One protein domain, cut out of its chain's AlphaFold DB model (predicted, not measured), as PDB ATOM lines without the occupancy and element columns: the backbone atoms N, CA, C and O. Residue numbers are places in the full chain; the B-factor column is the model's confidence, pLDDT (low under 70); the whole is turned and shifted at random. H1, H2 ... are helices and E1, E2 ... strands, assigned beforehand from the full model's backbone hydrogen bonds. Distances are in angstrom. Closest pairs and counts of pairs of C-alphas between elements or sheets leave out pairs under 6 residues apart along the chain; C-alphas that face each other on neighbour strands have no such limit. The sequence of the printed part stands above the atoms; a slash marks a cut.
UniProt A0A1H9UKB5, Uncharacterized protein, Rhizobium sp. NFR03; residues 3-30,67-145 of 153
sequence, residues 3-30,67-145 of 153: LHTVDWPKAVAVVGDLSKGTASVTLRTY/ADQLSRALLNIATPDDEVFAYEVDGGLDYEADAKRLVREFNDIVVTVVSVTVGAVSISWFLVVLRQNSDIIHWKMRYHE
ATOM      1  N   LEU A   3      42.503  80.467  19.384       84.31
ATOM      2  CA  LEU A   3      42.320  81.918  19.330       84.31
ATOM      3  C   LEU A   3      41.322  82.313  18.235       84.31
ATOM      4  O   LEU A   3      40.450  83.132  18.490       84.31
ATOM      5  N   HIS A   4      41.463  81.741  17.034       85.75
ATOM      6  CA  HIS A   4      40.538  81.905  15.909       85.75
ATOM      7  C   HIS A   4      40.788  80.843  14.822       85.75
ATOM      8  O   HIS A   4      41.864  80.239  14.765       85.75
ATOM      9  N   THR A   5      39.811  80.623  13.937       88.56
ATOM     10  CA  THR A   5      39.963  79.816  12.709       88.56
ATOM     11  C   THR A   5      40.871  80.501  11.685       88.56
ATOM     12  O   THR A   5      40.698  81.693  11.430       88.56
ATOM     13  N   VAL A   6      41.759  79.754  11.019       85.81
ATOM     14  CA  VAL A   6      42.656  80.288   9.975       85.81
ATOM     15  C   VAL A   6      42.550  79.533   8.647       85.81
ATOM     16  O   VAL A   6      42.277  78.337   8.604       85.81
ATOM     17  N   ASP A   7      42.825  80.237   7.550       86.81
ATOM     18  CA  ASP A   7      43.071  79.649   6.229       86.81
ATOM     19  C   ASP A   7      44.474  79.010   6.223       86.81
ATOM     20  O   ASP A   7      45.486  79.713   6.302       86.81
ATOM     21  N   TRP A   8      44.540  77.673   6.176       86.88
ATOM     22  CA  TRP A   8      45.805  76.935   6.270       86.88
ATOM     23  C   TRP A   8      46.780  77.236   5.117       86.88
ATOM     24  O   TRP A   8      47.914  77.608   5.417       86.88
ATOM     25  N   PRO A   9      46.393  77.172   3.824       84.62
ATOM     26  CA  PRO A   9      47.206  77.685   2.718       84.62
ATOM     27  C   PRO A   9      47.823  79.070   2.964       84.62
ATOM     28  O   PRO A   9      49.010  79.276   2.697       84.62
ATOM     29  N   LYS A  10      47.054  80.013   3.527       82.62
ATOM     30  CA  LYS A  10      47.557  81.352   3.870       82.62
ATOM     31  C   LYS A  10      48.555  81.323   5.034       82.62
ATOM     32  O   LYS A  10      49.582  81.997   4.959       82.62
ATOM     33  N   ALA A  11      48.296  80.533   6.077       82.50
ATOM     34  CA  ALA A  11      49.232  80.342   7.187       82.50
ATOM     35  C   ALA A  11      50.559  79.720   6.711       82.50
ATOM     36  O   ALA A  11      51.629  80.215   7.061       82.50
ATOM     37  N   VAL A  12      50.513  78.709   5.833       82.25
ATOM     38  CA  VAL A  12      51.708  78.086   5.236       82.25
ATOM     39  C   VAL A  12      52.536  79.091   4.434       82.25
ATOM     40  O   VAL A  12      53.763  79.075   4.538       82.25
ATOM     41  N   ALA A  13      51.903  79.994   3.680       79.62
ATOM     42  CA  ALA A  13      52.618  81.057   2.973       79.62
ATOM     43  C   ALA A  13      53.377  81.982   3.946       79.62
ATOM     44  O   ALA A  13      54.564  82.236   3.746       79.62
ATOM     45  N   VAL A  14      52.734  82.404   5.044       77.44
ATOM     46  CA  VAL A  14      53.368  83.223   6.098       77.44
ATOM     47  C   VAL A  14      54.523  82.476   6.774       77.44
ATOM     48  O   VAL A  14      55.602  83.044   6.941       77.44
ATOM     49  N   VAL A  15      54.346  81.194   7.109       78.06
ATOM     50  CA  VAL A  15      55.413  80.338   7.662       78.06
ATOM     51  C   VAL A  15      56.595  80.227   6.695       78.06
ATOM     52  O   VAL A  15      57.744  80.375   7.112       78.06
ATOM     53  N   GLY A  16      56.321  80.013   5.406       75.25
ATOM     54  CA  GLY A  16      57.334  79.925   4.356       75.25
ATOM     55  C   GLY A  16      58.070  81.241   4.094       75.25
ATOM     56  O   GLY A  16      59.242  81.218   3.721       75.25
ATOM     57  N   ASP A  17      57.423  82.391   4.299       73.44
ATOM     58  CA  ASP A  17      58.071  83.703   4.228       73.44
ATOM     59  C   ASP A  17      58.933  83.985   5.466       73.44
ATOM     60  O   ASP A  17      60.092  84.383   5.322       73.44
ATOM     61  N   LEU A  18      58.432  83.698   6.673       68.12
ATOM     62  CA  LEU A  18      59.196  83.838   7.919       68.12
ATOM     63  C   LEU A  18      60.448  82.945   7.932       68.12
ATOM     64  O   LEU A  18      61.518  83.395   8.344       68.12
ATOM     65  N   SER A  19      60.361  81.716   7.411       66.38
ATOM     66  CA  SER A  19      61.497  80.786   7.339       66.38
ATOM     67  C   SER A  19      62.606  81.209   6.366       66.38
ATOM     68  O   SER A  19      63.673  80.598   6.357       66.38
ATOM     69  N   LYS A  20      62.379  82.219   5.510       68.81
ATOM     70  CA  LYS A  20      63.434  82.800   4.655       68.81
ATOM     71  C   LYS A  20      64.385  83.703   5.454       68.81
ATOM     72  O   LYS A  20      65.481  83.990   4.964       68.81
ATOM     73  N   GLY A  21      63.974  84.135   6.652       57.47
ATOM     74  CA  GLY A  21      64.813  84.773   7.668       57.47
ATOM     75  C   GLY A  21      65.505  83.759   8.588       57.47
ATOM     76  O   GLY A  21      65.252  82.561   8.527       57.47
ATOM     77  N   THR A  22      66.413  84.241   9.439       48.31
ATOM     78  CA  THR A  22      67.323  83.451  10.297       48.31
ATOM     79  C   THR A  22      66.611  82.713  11.446       48.31
ATOM     80  O   THR A  22      66.763  83.085  12.609       48.31
ATOM     81  N   ALA A  23      65.813  81.685  11.140       41.94
ATOM     82  CA  ALA A  23      64.945  81.013  12.110       41.94
ATOM     83  C   ALA A  23      64.867  79.486  11.936       41.94
ATOM     84  O   ALA A  23      65.112  78.942  10.859       41.94
ATOM     85  N   SER A  24      64.482  78.798  13.014       42.62
ATOM     86  CA  SER A  24      64.254  77.353  13.050       42.62
ATOM     87  C   SER A  24      62.759  77.025  12.973       42.62
ATOM     88  O   SER A  24      61.973  77.374  13.853       42.62
ATOM     89  N   VAL A  25      62.356  76.292  11.934       43.53
ATOM     90  CA  VAL A  25      61.005  75.717  11.847       43.53
ATOM     91  C   VAL A  25      60.996  74.380  12.580       43.53
ATOM     92  O   VAL A  25      61.758  73.474  12.243       43.53
ATOM     93  N   THR A  26      60.134  74.251  13.587       41.06
ATOM     94  CA  THR A  26      60.035  73.050  14.422       41.06
ATOM     95  C   THR A  26      58.714  72.343  14.139       41.06
ATOM     96  O   THR A  26      57.707  72.582  14.800       41.06
ATOM     97  N   LEU A  27      58.714  71.441  13.149       43.19
ATOM     98  CA  LEU A  27      57.554  70.612  12.799       43.19
ATOM     99  C   LEU A  27      57.362  69.479  13.826       43.19
ATOM    100  O   LEU A  27      57.469  68.288  13.526       43.19
ATOM    101  N   ARG A  28      57.137  69.841  15.093       42.09
ATOM    102  CA  ARG A  28      56.871  68.851  16.127       42.09
ATOM    103  C   ARG A  28      55.552  68.160  15.893       42.09
ATOM    104  O   ARG A  28      54.487  68.716  16.109       42.09
ATOM    105  N   THR A  29      55.670  66.872  15.665       40.25
ATOM    106  CA  THR A  29      54.710  65.927  16.199       40.25
ATOM    107  C   THR A  29      55.551  64.822  16.938       40.25
ATOM    108  O   THR A  29      56.725  65.060  17.207       40.25
ATOM    109  N   TYR A  30      54.995  63.684  17.366       44.06
ATOM    110  CA  TYR A  30      55.588  62.496  18.054       44.06
ATOM    111  C   TYR A  30      55.103  61.068  17.588       44.06
ATOM    112  O   TYR A  30      54.308  60.448  18.292       44.06
ATOM    113  N   ALA A  67      61.954  77.330   0.091       68.50
ATOM    114  CA  ALA A  67      60.613  77.710   0.566       68.50
ATOM    115  C   ALA A  67      59.482  76.904  -0.106       68.50
ATOM    116  O   ALA A  67      58.485  76.569   0.530       68.50
ATOM    117  N   ASP A  68      59.677  76.529  -1.371       71.19
ATOM    118  CA  ASP A  68      58.756  75.694  -2.143       71.19
ATOM    119  C   ASP A  68      58.673  74.250  -1.610       71.19
ATOM    120  O   ASP A  68      57.603  73.647  -1.581       71.19
ATOM    121  N   GLN A  69      59.792  73.697  -1.132       70.44
ATOM    122  CA  GLN A  69      59.848  72.368  -0.515       70.44
ATOM    123  C   GLN A  69      59.205  72.374   0.877       70.44
ATOM    124  O   GLN A  69      58.458  71.452   1.199       70.44
ATOM    125  N   LEU A  70      59.447  73.422   1.677       73.06
ATOM    126  CA  LEU A  70      58.805  73.591   2.983       73.06
ATOM    127  C   LEU A  70      57.288  73.766   2.837       73.06
ATOM    128  O   LEU A  70      56.529  73.082   3.517       73.06
ATOM    129  N   SER A  71      56.847  74.632   1.922       75.25
ATOM    130  CA  SER A  71      55.426  74.866   1.646       75.25
ATOM    131  C   SER A  71      54.713  73.574   1.233       75.25
ATOM    132  O   SER A  71      53.717  73.198   1.844       75.25
ATOM    133  N   ARG A  72      55.281  72.808   0.287       76.88
ATOM    134  CA  ARG A  72      54.747  71.487  -0.099       76.88
ATOM    135  C   ARG A  72      54.708  70.509   1.077       76.88
ATOM    136  O   ARG A  72      53.709  69.822   1.252       76.88
ATOM    137  N   ALA A  73      55.756  70.459   1.903       74.31
ATOM    138  CA  ALA A  73      55.784  69.585   3.076       74.31
ATOM    139  C   ALA A  73      54.691  69.936   4.101       74.31
ATOM    140  O   ALA A  73      54.114  69.024   4.682       74.31
ATOM    141  N   LEU A  74      54.382  71.225   4.293       76.94
ATOM    142  CA  LEU A  74      53.325  71.705   5.194       76.94
ATOM    143  C   LEU A  74      51.907  71.540   4.611       76.94
ATOM    144  O   LEU A  74      50.972  71.228   5.347       76.94
ATOM    145  N   LEU A  75      51.732  71.702   3.296       77.94
ATOM    146  CA  LEU A  75      50.457  71.451   2.609       77.94
ATOM    147  C   LEU A  75      50.091  69.959   2.600       77.94
ATOM    148  O   LEU A  75      48.929  69.616   2.814       77.94
ATOM    149  N   ASN A  76      51.084  69.073   2.470       74.75
ATOM    150  CA  ASN A  76      50.909  67.620   2.585       74.75
ATOM    151  C   ASN A  76      50.472  67.153   3.991       74.75
ATOM    152  O   ASN A  76      50.124  65.992   4.156       74.75
ATOM    153  N   ILE A  77      50.502  68.014   5.016       71.00
ATOM    154  CA  ILE A  77      49.929  67.697   6.339       71.00
ATOM    155  C   ILE A  77      48.396  67.848   6.311       71.00
ATOM    156  O   ILE A  77      47.693  67.186   7.066       71.00
ATOM    157  N   ALA A  78      47.869  68.705   5.429       66.81
ATOM    158  CA  ALA A  78      46.447  69.042   5.334       66.81
ATOM    159  C   ALA A  78      45.693  68.296   4.218       66.81
ATOM    160  O   ALA A  78      44.565  68.656   3.904       66.81
ATOM    161  N   THR A  79      46.309  67.294   3.588       64.06
ATOM    162  CA  THR A  79      45.706  66.444   2.544       64.06
ATOM    163  C   THR A  79      46.289  65.030   2.668       64.06
ATOM    164  O   THR A  79      47.495  64.927   2.896       64.06
ATOM    165  N   PRO A  80      45.493  63.942   2.562       51.09
ATOM    166  CA  PRO A  80      44.400  63.769   1.593       51.09
ATOM    167  C   PRO A  80      43.028  63.365   2.181       51.09
ATOM    168  O   PRO A  80      42.950  62.889   3.307       51.09
ATOM    169  N   ASP A  81      41.975  63.514   1.366       58.84
ATOM    170  CA  ASP A  81      40.597  62.975   1.477       58.84
ATOM    171  C   ASP A  81      39.749  63.242   2.748       58.84
ATOM    172  O   ASP A  81      38.532  63.057   2.704       58.84
ATOM    173  N   ASP A  82      40.339  63.721   3.842       65.44
ATOM    174  CA  ASP A  82      39.673  63.976   5.127       65.44
ATOM    175  C   ASP A  82      39.191  65.445   5.290       65.44
ATOM    176  O   ASP A  82      39.711  66.363   4.649       65.44
ATOM    177  N   GLU A  83      38.230  65.709   6.191       79.38
ATOM    178  CA  GLU A  83      37.798  67.079   6.542       79.38
ATOM    179  C   GLU A  83      38.819  67.716   7.506       79.38
ATOM    180  O   GLU A  83      39.113  67.165   8.574       79.38
ATOM    181  N   VAL A  84      39.352  68.891   7.147       82.44
ATOM    182  CA  VAL A  84      40.460  69.545   7.866       82.44
ATOM    183  C   VAL A  84      40.083  70.935   8.378       82.44
ATOM    184  O   VAL A  84      39.585  71.781   7.638       82.44
ATOM    185  N   PHE A  85      40.403  71.200   9.644       87.19
ATOM    186  CA  PHE A  85      40.210  72.479  10.324       87.19
ATOM    187  C   PHE A  85      41.549  73.029  10.822       87.19
ATOM    188  O   PHE A  85      42.369  72.280  11.351       87.19
ATOM    189  N   ALA A  86      41.763  74.340  10.710       88.38
ATOM    190  CA  ALA A  86      42.973  74.997  11.199       88.38
ATOM    191  C   ALA A  86      42.641  76.155  12.149       88.38
ATOM    192  O   ALA A  86      41.735  76.951  11.892       88.38
ATOM    193  N   TYR A  87      43.396  76.244  13.243       89.25
ATOM    194  CA  TYR A  87      43.190  77.208  14.324       89.25
ATOM    195  C   TYR A  87      44.513  77.804  14.788       89.25
ATOM    196  O   TYR A  87      45.481  77.072  14.977       89.25
ATOM    197  N   GLU A  88      44.549  79.110  15.035       87.75
ATOM    198  CA  GLU A  88      45.676  79.746  15.724       87.75
ATOM    199  C   GLU A  88      45.631  79.467  17.232       87.75
ATOM    200  O   GLU A  88      44.553  79.370  17.828       87.75
ATOM    201  N   VAL A  89      46.806  79.331  17.849       86.56
ATOM    202  CA  VAL A  89      47.007  79.124  19.289       86.56
ATOM    203  C   VAL A  89      48.157  80.017  19.791       86.56
ATOM    204  O   VAL A  89      48.995  80.457  19.008       86.56
ATOM    205  N   ASP A  90      48.199  80.302  21.094       84.44
ATOM    206  CA  ASP A  90      49.151  81.244  21.707       84.44
ATOM    207  C   ASP A  90      50.616  80.800  21.520       84.44
ATOM    208  O   ASP A  90      51.065  79.763  22.022       84.44
ATOM    209  N   GLY A  91      51.372  81.600  20.770       72.06
ATOM    210  CA  GLY A  91      52.773  81.362  20.465       72.06
ATOM    211  C   GLY A  91      53.672  81.548  21.685       72.06
ATOM    212  O   GLY A  91      54.290  82.592  21.866       72.06
ATOM    213  N   GLY A  92      53.809  80.497  22.487       68.56
ATOM    214  CA  GLY A  92      54.657  80.496  23.683       68.56
ATOM    215  C   GLY A  92      54.346  79.384  24.683       68.56
ATOM    216  O   GLY A  92      55.169  79.105  25.554       68.56
ATOM    217  N   LEU A  93      53.190  78.727  24.551       74.06
ATOM    218  CA  LEU A  93      52.774  77.622  25.415       74.06
ATOM    219  C   LEU A  93      53.130  76.252  24.815       74.06
ATOM    220  O   LEU A  93      53.150  76.072  23.597       74.06
ATOM    221  N   ASP A  94      53.382  75.269  25.684       75.94
ATOM    222  CA  ASP A  94      53.464  73.861  25.282       75.94
ATOM    223  C   ASP A  94      52.054  73.262  25.214       75.94
ATOM    224  O   ASP A  94      51.304  73.247  26.192       75.94
ATOM    225  N   TYR A  95      51.713  72.757  24.035       75.81
ATOM    226  CA  TYR A  95      50.394  72.260  23.684       75.81
ATOM    227  C   TYR A  95      50.259  70.737  23.697       75.81
ATOM    228  O   TYR A  95      49.180  70.218  23.399       75.81
ATOM    229  N   GLU A  96      51.307  69.994  24.063       72.88
ATOM    230  CA  GLU A  96      51.291  68.528  24.031       72.88
ATOM    231  C   GLU A  96      50.157  67.927  24.889       72.88
ATOM    232  O   GLU A  96      49.518  66.947  24.495       72.88
ATOM    233  N   ALA A  97      49.858  68.532  26.044       75.88
ATOM    234  CA  ALA A  97      48.769  68.099  26.921       75.88
ATOM    235  C   ALA A  97      47.373  68.385  26.333       75.88
ATOM    236  O   ALA A  97      46.480  67.540  26.435       75.88
ATOM    237  N   ASP A  98      47.185  69.542  25.689       78.75
ATOM    238  CA  ASP A  98      45.927  69.914  25.034       78.75
ATOM    239  C   ASP A  98      45.660  69.035  23.804       78.75
ATOM    240  O   ASP A  98      44.555  68.510  23.659       78.75
ATOM    241  N   ALA A  99      46.677  68.793  22.969       75.62
ATOM    242  CA  ALA A  99      46.578  67.895  21.819       75.62
ATOM    243  C   ALA A  99      46.212  66.462  22.251       75.62
ATOM    244  O   ALA A  99      45.280  65.868  21.708       75.62
ATOM    245  N   LYS A 100      46.858  65.924  23.299       77.00
ATOM    246  CA  LYS A 100      46.501  64.612  23.874       77.00
ATOM    247  C   LYS A 100      45.091  64.572  24.465       77.00
ATOM    248  O   LYS A 100      44.476  63.507  24.449       77.00
ATOM    249  N   ARG A 101      44.573  65.682  25.004       81.06
ATOM    250  CA  ARG A 101      43.182  65.756  25.482       81.06
ATOM    251  C   ARG A 101      42.201  65.691  24.313       81.06
ATOM    252  O   ARG A 101      41.267  64.905  24.391       81.06
ATOM    253  N   LEU A 102      42.440  66.455  23.245       78.62
ATOM    254  CA  LEU A 102      41.598  66.435  22.043       78.62
ATOM    255  C   LEU A 102      41.555  65.045  21.403       78.62
ATOM    256  O   LEU A 102      40.475  64.552  21.108       78.62
ATOM    257  N   VAL A 103      42.700  64.371  21.255       77.50
ATOM    258  CA  VAL A 103      42.726  63.035  20.631       77.50
ATOM    259  C   VAL A 103      41.975  61.974  21.451       77.50
ATOM    260  O   VAL A 103      41.478  61.009  20.892       77.50
ATOM    261  N   ARG A 104      41.821  62.166  22.767       78.88
ATOM    262  CA  ARG A 104      41.009  61.287  23.633       78.88
ATOM    263  C   ARG A 104      39.510  61.605  23.623       78.88
ATOM    264  O   ARG A 104      38.749  60.879  24.253       78.88
ATOM    265  N   GLU A 105      39.102  62.712  23.009       81.38
ATOM    266  CA  GLU A 105      37.719  63.202  23.033       81.38
ATOM    267  C   GLU A 105      36.898  62.766  21.804       81.38
ATOM    268  O   GLU A 105      35.667  62.776  21.850       81.38
ATOM    269  N   PHE A 106      37.567  62.344  20.731       80.81
ATOM    270  CA  PHE A 106      36.959  61.901  19.475       80.81
ATOM    271  C   PHE A 106      37.414  60.476  19.130       80.81
ATOM    272  O   PHE A 106      38.380  59.970  19.700       80.81
ATOM    273  N   ASN A 107      36.702  59.816  18.219       78.88
ATOM    274  CA  ASN A 107      36.937  58.423  17.845       78.88
ATOM    275  C   ASN A 107      38.005  58.296  16.747       78.88
ATOM    276  O   ASN A 107      38.796  57.357  16.778       78.88
ATOM    277  N   ASP A 108      38.028  59.227  15.787       79.44
ATOM    278  CA  ASP A 108      39.012  59.269  14.695       79.44
ATOM    279  C   ASP A 108      39.391  60.722  14.360       79.44
ATOM    280  O   ASP A 108      38.739  61.409  13.562       79.44
ATOM    281  N   ILE A 109      40.442  61.191  15.036       78.56
ATOM    282  CA  ILE A 109      40.997  62.543  14.941       78.56
ATOM    283  C   ILE A 109      42.528  62.489  14.867       78.56
ATOM    284  O   ILE A 109      43.184  61.770  15.624       78.56
ATOM    285  N   VAL A 110      43.117  63.324  14.011       79.62
ATOM    286  CA  VAL A 110      44.557  63.616  14.022       79.62
ATOM    287  C   VAL A 110      44.751  65.093  14.341       79.62
ATOM    288  O   VAL A 110      44.186  65.957  13.675       79.62
ATOM    289  N   VAL A 111      45.562  65.392  15.359       79.31
ATOM    290  CA  VAL A 111      45.910  66.765  15.753       79.31
ATOM    291  C   VAL A 111      47.400  66.985  15.525       79.31
ATOM    292  O   VAL A 111      48.237  66.392  16.205       79.31
ATOM    293  N   THR A 112      47.734  67.858  14.577       78.50
ATOM    294  CA  THR A 112      49.104  68.303  14.308       78.50
ATOM    295  C   THR A 112      49.299  69.720  14.830       78.50
ATOM    296  O   THR A 112      48.520  70.614  14.513       78.50
ATOM    297  N   VAL A 113      50.355  69.935  15.615       78.88
ATOM    298  CA  VAL A 113      50.751  71.266  16.091       78.88
ATOM    299  C   VAL A 113      51.897  71.770  15.218       78.88
ATOM    300  O   VAL A 113      52.873  71.054  14.998       78.88
ATOM    301  N   VAL A 114      51.790  72.995  14.711       77.25
ATOM    302  CA  VAL A 114      52.849  73.647  13.931       77.25
ATOM    303  C   VAL A 114      53.226  74.948  14.619       77.25
ATOM    304  O   VAL A 114      52.380  75.823  14.779       77.25
ATOM    305  N   SER A 115      54.493  75.079  15.007       77.12
ATOM    306  CA  SER A 115      55.013  76.245  15.727       77.12
ATOM    307  C   SER A 115      56.230  76.834  15.019       77.12
ATOM    308  O   SER A 115      57.125  76.110  14.569       77.12
ATOM    309  N   VAL A 116      56.273  78.163  14.946       74.12
ATOM    310  CA  VAL A 116      57.367  78.943  14.357       74.12
ATOM    311  C   VAL A 116      57.796  80.016  15.347       74.12
ATOM    312  O   VAL A 116      56.961  80.757  15.859       74.12
ATOM    313  N   THR A 117      59.102  80.124  15.590       72.44
ATOM    314  CA  THR A 117      59.674  81.110  16.515       72.44
ATOM    315  C   THR A 117      60.819  81.852  15.831       72.44
ATOM    316  O   THR A 117      61.744  81.238  15.298       72.44
ATOM    317  N   VAL A 118      60.750  83.182  15.834       67.38
ATOM    318  CA  VAL A 118      61.699  84.101  15.193       67.38
ATOM    319  C   VAL A 118      62.088  85.176  16.210       67.38
ATOM    320  O   VAL A 118      61.353  86.133  16.452       67.38
ATOM    321  N   GLY A 119      63.251  85.010  16.842       68.31
ATOM    322  CA  GLY A 119      63.689  85.886  17.930       68.31
ATOM    323  C   GLY A 119      62.722  85.830  19.117       68.31
ATOM    324  O   GLY A 119      62.568  84.780  19.732       68.31
ATOM    325  N   ALA A 120      62.079  86.957  19.431       69.62
ATOM    326  CA  ALA A 120      61.075  87.063  20.495       69.62
ATOM    327  C   ALA A 120      59.625  86.821  20.022       69.62
ATOM    328  O   ALA A 120      58.721  86.780  20.849       69.62
ATOM    329  N   VAL A 121      59.388  86.684  18.712       69.38
ATOM    330  CA  VAL A 121      58.056  86.401  18.156       69.38
ATOM    331  C   VAL A 121      57.887  84.896  18.036       69.38
ATOM    332  O   VAL A 121      58.734  84.223  17.453       69.38
ATOM    333  N   SER A 122      56.783  84.360  18.543       77.88
ATOM    334  CA  SER A 122      56.400  82.966  18.340       77.88
ATOM    335  C   SER A 122      54.936  82.916  17.911       77.88
ATOM    336  O   SER A 122      54.134  83.734  18.353       77.88
ATOM    337  N   ILE A 123      54.605  82.001  17.002       78.88
ATOM    338  CA  ILE A 123      53.260  81.810  16.449       78.88
ATOM    339  C   ILE A 123      53.026  80.306  16.332       78.88
ATOM    340  O   ILE A 123      53.949  79.554  16.001       78.88
ATOM    341  N   SER A 124      51.824  79.842  16.662       83.25
ATOM    342  CA  SER A 124      51.489  78.420  16.661       83.25
ATOM    343  C   SER A 124      50.088  78.172  16.113       83.25
ATOM    344  O   SER A 124      49.185  78.986  16.288       83.25
ATOM    345  N   TRP A 125      49.899  77.017  15.481       85.75
ATOM    346  CA  TRP A 125      48.617  76.578  14.938       85.75
ATOM    347  C   TRP A 125      48.351  75.110  15.261       85.75
ATOM    348  O   TRP A 125      49.275  74.295  15.320       85.75
ATOM    349  N   PHE A 126      47.076  74.768  15.427       84.94
ATOM    350  CA  PHE A 126      46.593  73.392  15.379       84.94
ATOM    351  C   PHE A 126      45.957  73.143  14.018       84.94
ATOM    352  O   PHE A 126      45.065  73.880  13.598       84.94
ATOM    353  N   LEU A 127      46.378  72.059  13.382       84.38
ATOM    354  CA  LEU A 127      45.711  71.446  12.249       84.38
ATOM    355  C   LEU A 127      45.002  70.187  12.751       84.38
ATOM    356  O   LEU A 127      45.627  69.314  13.356       84.38
ATOM    357  N   VAL A 128      43.695  70.116  12.535       84.62
ATOM    358  CA  VAL A 128      42.817  69.063  13.039       84.62
ATOM    359  C   VAL A 128      42.155  68.378  11.858       84.62
ATOM    360  O   VAL A 128      41.445  69.020  11.091       84.62
ATOM    361  N   VAL A 129      42.390  67.079  11.727       83.81
ATOM    362  CA  VAL A 129      41.848  66.233  10.662       83.81
ATOM    363  C   VAL A 129      40.845  65.269  11.279       83.81
ATOM    364  O   VAL A 129      41.149  64.646  12.300       83.81
ATOM    365  N   LEU A 130      39.658  65.160  10.685       82.06
ATOM    366  CA  LEU A 130      38.551  64.347  11.187       82.06
ATOM    367  C   LEU A 130      37.965  63.478  10.077       82.06
ATOM    368  O   LEU A 130      37.664  63.968   8.989       82.06
ATOM    369  N   ARG A 131      37.769  62.190  10.381       81.00
ATOM    370  CA  ARG A 131      37.323  61.185   9.395       81.00
ATOM    371  C   ARG A 131      35.878  60.739   9.557       81.00
ATOM    372  O   ARG A 131      35.229  60.341   8.594       81.00
ATOM    373  N   GLN A 132      35.365  60.769  10.785       81.50
ATOM    374  CA  GLN A 132      34.011  60.314  11.087       81.50
ATOM    375  C   GLN A 132      33.020  61.476  11.084       81.50
ATOM    376  O   GLN A 132      33.211  62.471  11.779       81.50
ATOM    377  N   ASN A 133      31.896  61.314  10.378       84.25
ATOM    378  CA  ASN A 133      30.822  62.314  10.318       84.25
ATOM    379  C   ASN A 133      30.312  62.746  11.707       84.25
ATOM    380  O   ASN A 133      29.997  63.917  11.904       84.25
ATOM    381  N   SER A 134      30.247  61.830  12.680       85.94
ATOM    382  CA  SER A 134      29.884  62.138  14.073       85.94
ATOM    383  C   SER A 134      30.867  63.107  14.728       85.94
ATOM    384  O   SER A 134      30.454  64.070  15.375       85.94
ATOM    385  N   ASP A 135      32.159  62.872  14.521       84.44
ATOM    386  CA  ASP A 135      33.233  63.653  15.119       84.44
ATOM    387  C   ASP A 135      33.360  65.012  14.415       84.44
ATOM    388  O   ASP A 135      33.505  66.027  15.090       84.44
ATOM    389  N   ILE A 136      33.170  65.063  13.087       85.75
ATOM    390  CA  ILE A 136      33.056  66.306  12.302       85.75
ATOM    391  C   ILE A 136      31.901  67.176  12.819       85.75
ATOM    392  O   ILE A 136      32.091  68.368  13.058       85.75
ATOM    393  N   ILE A 137      30.708  66.603  13.033       86.38
ATOM    394  CA  ILE A 137      29.549  67.345  13.560       86.38
ATOM    395  C   ILE A 137      29.829  67.850  14.982       86.38
ATOM    396  O   ILE A 137      29.603  69.027  15.271       86.38
ATOM    397  N   HIS A 138      30.352  66.996  15.868       86.94
ATOM    398  CA  HIS A 138      30.678  67.388  17.242       86.94
ATOM    399  C   HIS A 138      31.761  68.481  17.275       86.94
ATOM    400  O   HIS A 138      31.634  69.449  18.028       86.94
ATOM    401  N   TRP A 139      32.778  68.385  16.414       87.75
ATOM    402  CA  TRP A 139      33.811  69.405  16.260       87.75
ATOM    403  C   TRP A 139      33.236  70.738  15.784       87.75
ATOM    404  O   TRP A 139      33.482  71.772  16.413       87.75
ATOM    405  N   LYS A 140      32.420  70.726  14.718       86.62
ATOM    406  CA  LYS A 140      31.810  71.942  14.167       86.62
ATOM    407  C   LYS A 140      30.973  72.671  15.214       86.62
ATOM    408  O   LYS A 140      31.250  73.837  15.498       86.62
ATOM    409  N   MET A 141      30.071  71.949  15.881       85.06
ATOM    410  CA  MET A 141      29.195  72.474  16.936       85.06
ATOM    411  C   MET A 141      29.944  73.083  18.133       85.06
ATOM    412  O   MET A 141      29.414  73.967  18.807       85.06
ATOM    413  N   ARG A 142      31.152  72.592  18.443       83.06
ATOM    414  CA  ARG A 142      31.871  72.938  19.679       83.06
ATOM    415  C   ARG A 142      33.021  73.926  19.489       83.06
ATOM    416  O   ARG A 142      33.268  74.730  20.392       83.06
ATOM    417  N   TYR A 143      33.710  73.852  18.351       82.69
ATOM    418  CA  TYR A 143      34.977  74.543  18.097       82.69
ATOM    419  C   TYR A 143      35.020  75.345  16.792       82.69
ATOM    420  O   TYR A 143      35.887  76.199  16.668       82.69
ATOM    421  N   HIS A 144      34.149  75.098  15.807       78.56
ATOM    422  CA  HIS A 144      34.197  75.818  14.521       78.56
ATOM    423  C   HIS A 144      33.107  76.886  14.396       78.56
ATOM    424  O   HIS A 144      33.387  78.047  14.125       78.56
ATOM    425  N   GLU A 145      31.853  76.514  14.648       70.44
ATOM    426  CA  GLU A 145      30.694  77.408  14.508       70.44
ATOM    427  C   GLU A 145      30.539  78.362  15.701       70.44
ATOM    428  O   GLU A 145      29.745  79.303  15.661       70.44
TER     429      GLU A 145
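This is residues 3 to 30 and 67 to 145 of the 153 residues of an uncharacterized protein of Rhizobium sp. NFR03 (UniProt A0A1H9UKB5). A long hairpin, E3 and E4, forms the spine of a twisted sheet, with E2 beside E4 and the short E1 meeting E3 only at a point. H1 covers one face, with H2 packed on H1; H3 covers the opposite face, over E3; and H4 sits at the end of the sheet where E4 ends. The printed part has 107 residues with four named helices and four named strands, in the order H1 E1 H2 E2 H3 E3 E4 H4. The sheet's order is E1 E3 E4 E2, with E3, E4 and E2 antiparallel, and the class is mixed, helices and strands. The whole is compact, with a radius of gyration of the C-alphas of 14.0 A, yet elongated, spanning 43 by 28 by 26 A.

E3, residues 109 to 118, is 29.9 A long and begins at C-alpha 109 (40.997, 62.543, 14.941). E4, residues 121 to 130, is 30.3 A long. E2 is residues 83 to 89, 19.8 A, and E1 residues 24 to 26, 6.2 A. H1, residues 8 to 18, begins at C-alpha 8 (45.805, 76.935, 6.270) and is 15.2 A long. H2 is residues 67 to 75, 12.1 A, and H3 residues 96 to 103, 10.7 A. H4, residues 133 to 144, is 14.5 A long and ends at C-alpha 144 (34.197, 75.818, 14.521).

E3 and E4 are a hairpin at 166 degrees, with N 112 and O 127 2.8 A apart, within hydrogen-bond range. E4 and E2 are antiparallel at 157 degrees, with N 87 and O 126 2.9 A apart, within that range. Residues 4 to 5 also pair, antiparallel, with residues 87 to 88 of E2. E1 and E3 meet only at a point, where C-alphas 25 and 116 face each other at 5.5 A. H1 is on the sheet at a height of 9.3 A, over E3 and E4, along the strands at 21 degrees to E3 on the local plane. H3 is on the opposite face from H1, at a height of 8.7 A over the sheet, and lies over E3; the closest C-alphas of H3 and E3 are those of Val 103 and Ile 109, 6.0 A apart. H4 is on the sheet at a height of 9.7 A, over E4; its closest C-alpha to E4 is that of Ile 136, 5.9 A from that of Leu 130. H2 is not on the sheet but touches H1, closest at the C-alphas of Ala 67 and Gly 16, 5.5 A apart, at a shallow tilt of 31 degrees, opposite ways. H3 and H4 are apart. In H1, H2, H3 and H4 every O i to N i+4 pair is within hydrogen-bond range.

The C-alphas farthest apart, those of Thr 22 and Ser 134, are 43.2 A apart. Residues 31 to 66 are not printed, and C-alphas 30 and 67 are 23.7 A apart across this cut. Of the links printed whole, none is long. The mean pLDDT of the printed part is 75.1; it is under 70 at residues 18 to 30, 67, 78 to 82, 92 and 118 to 121.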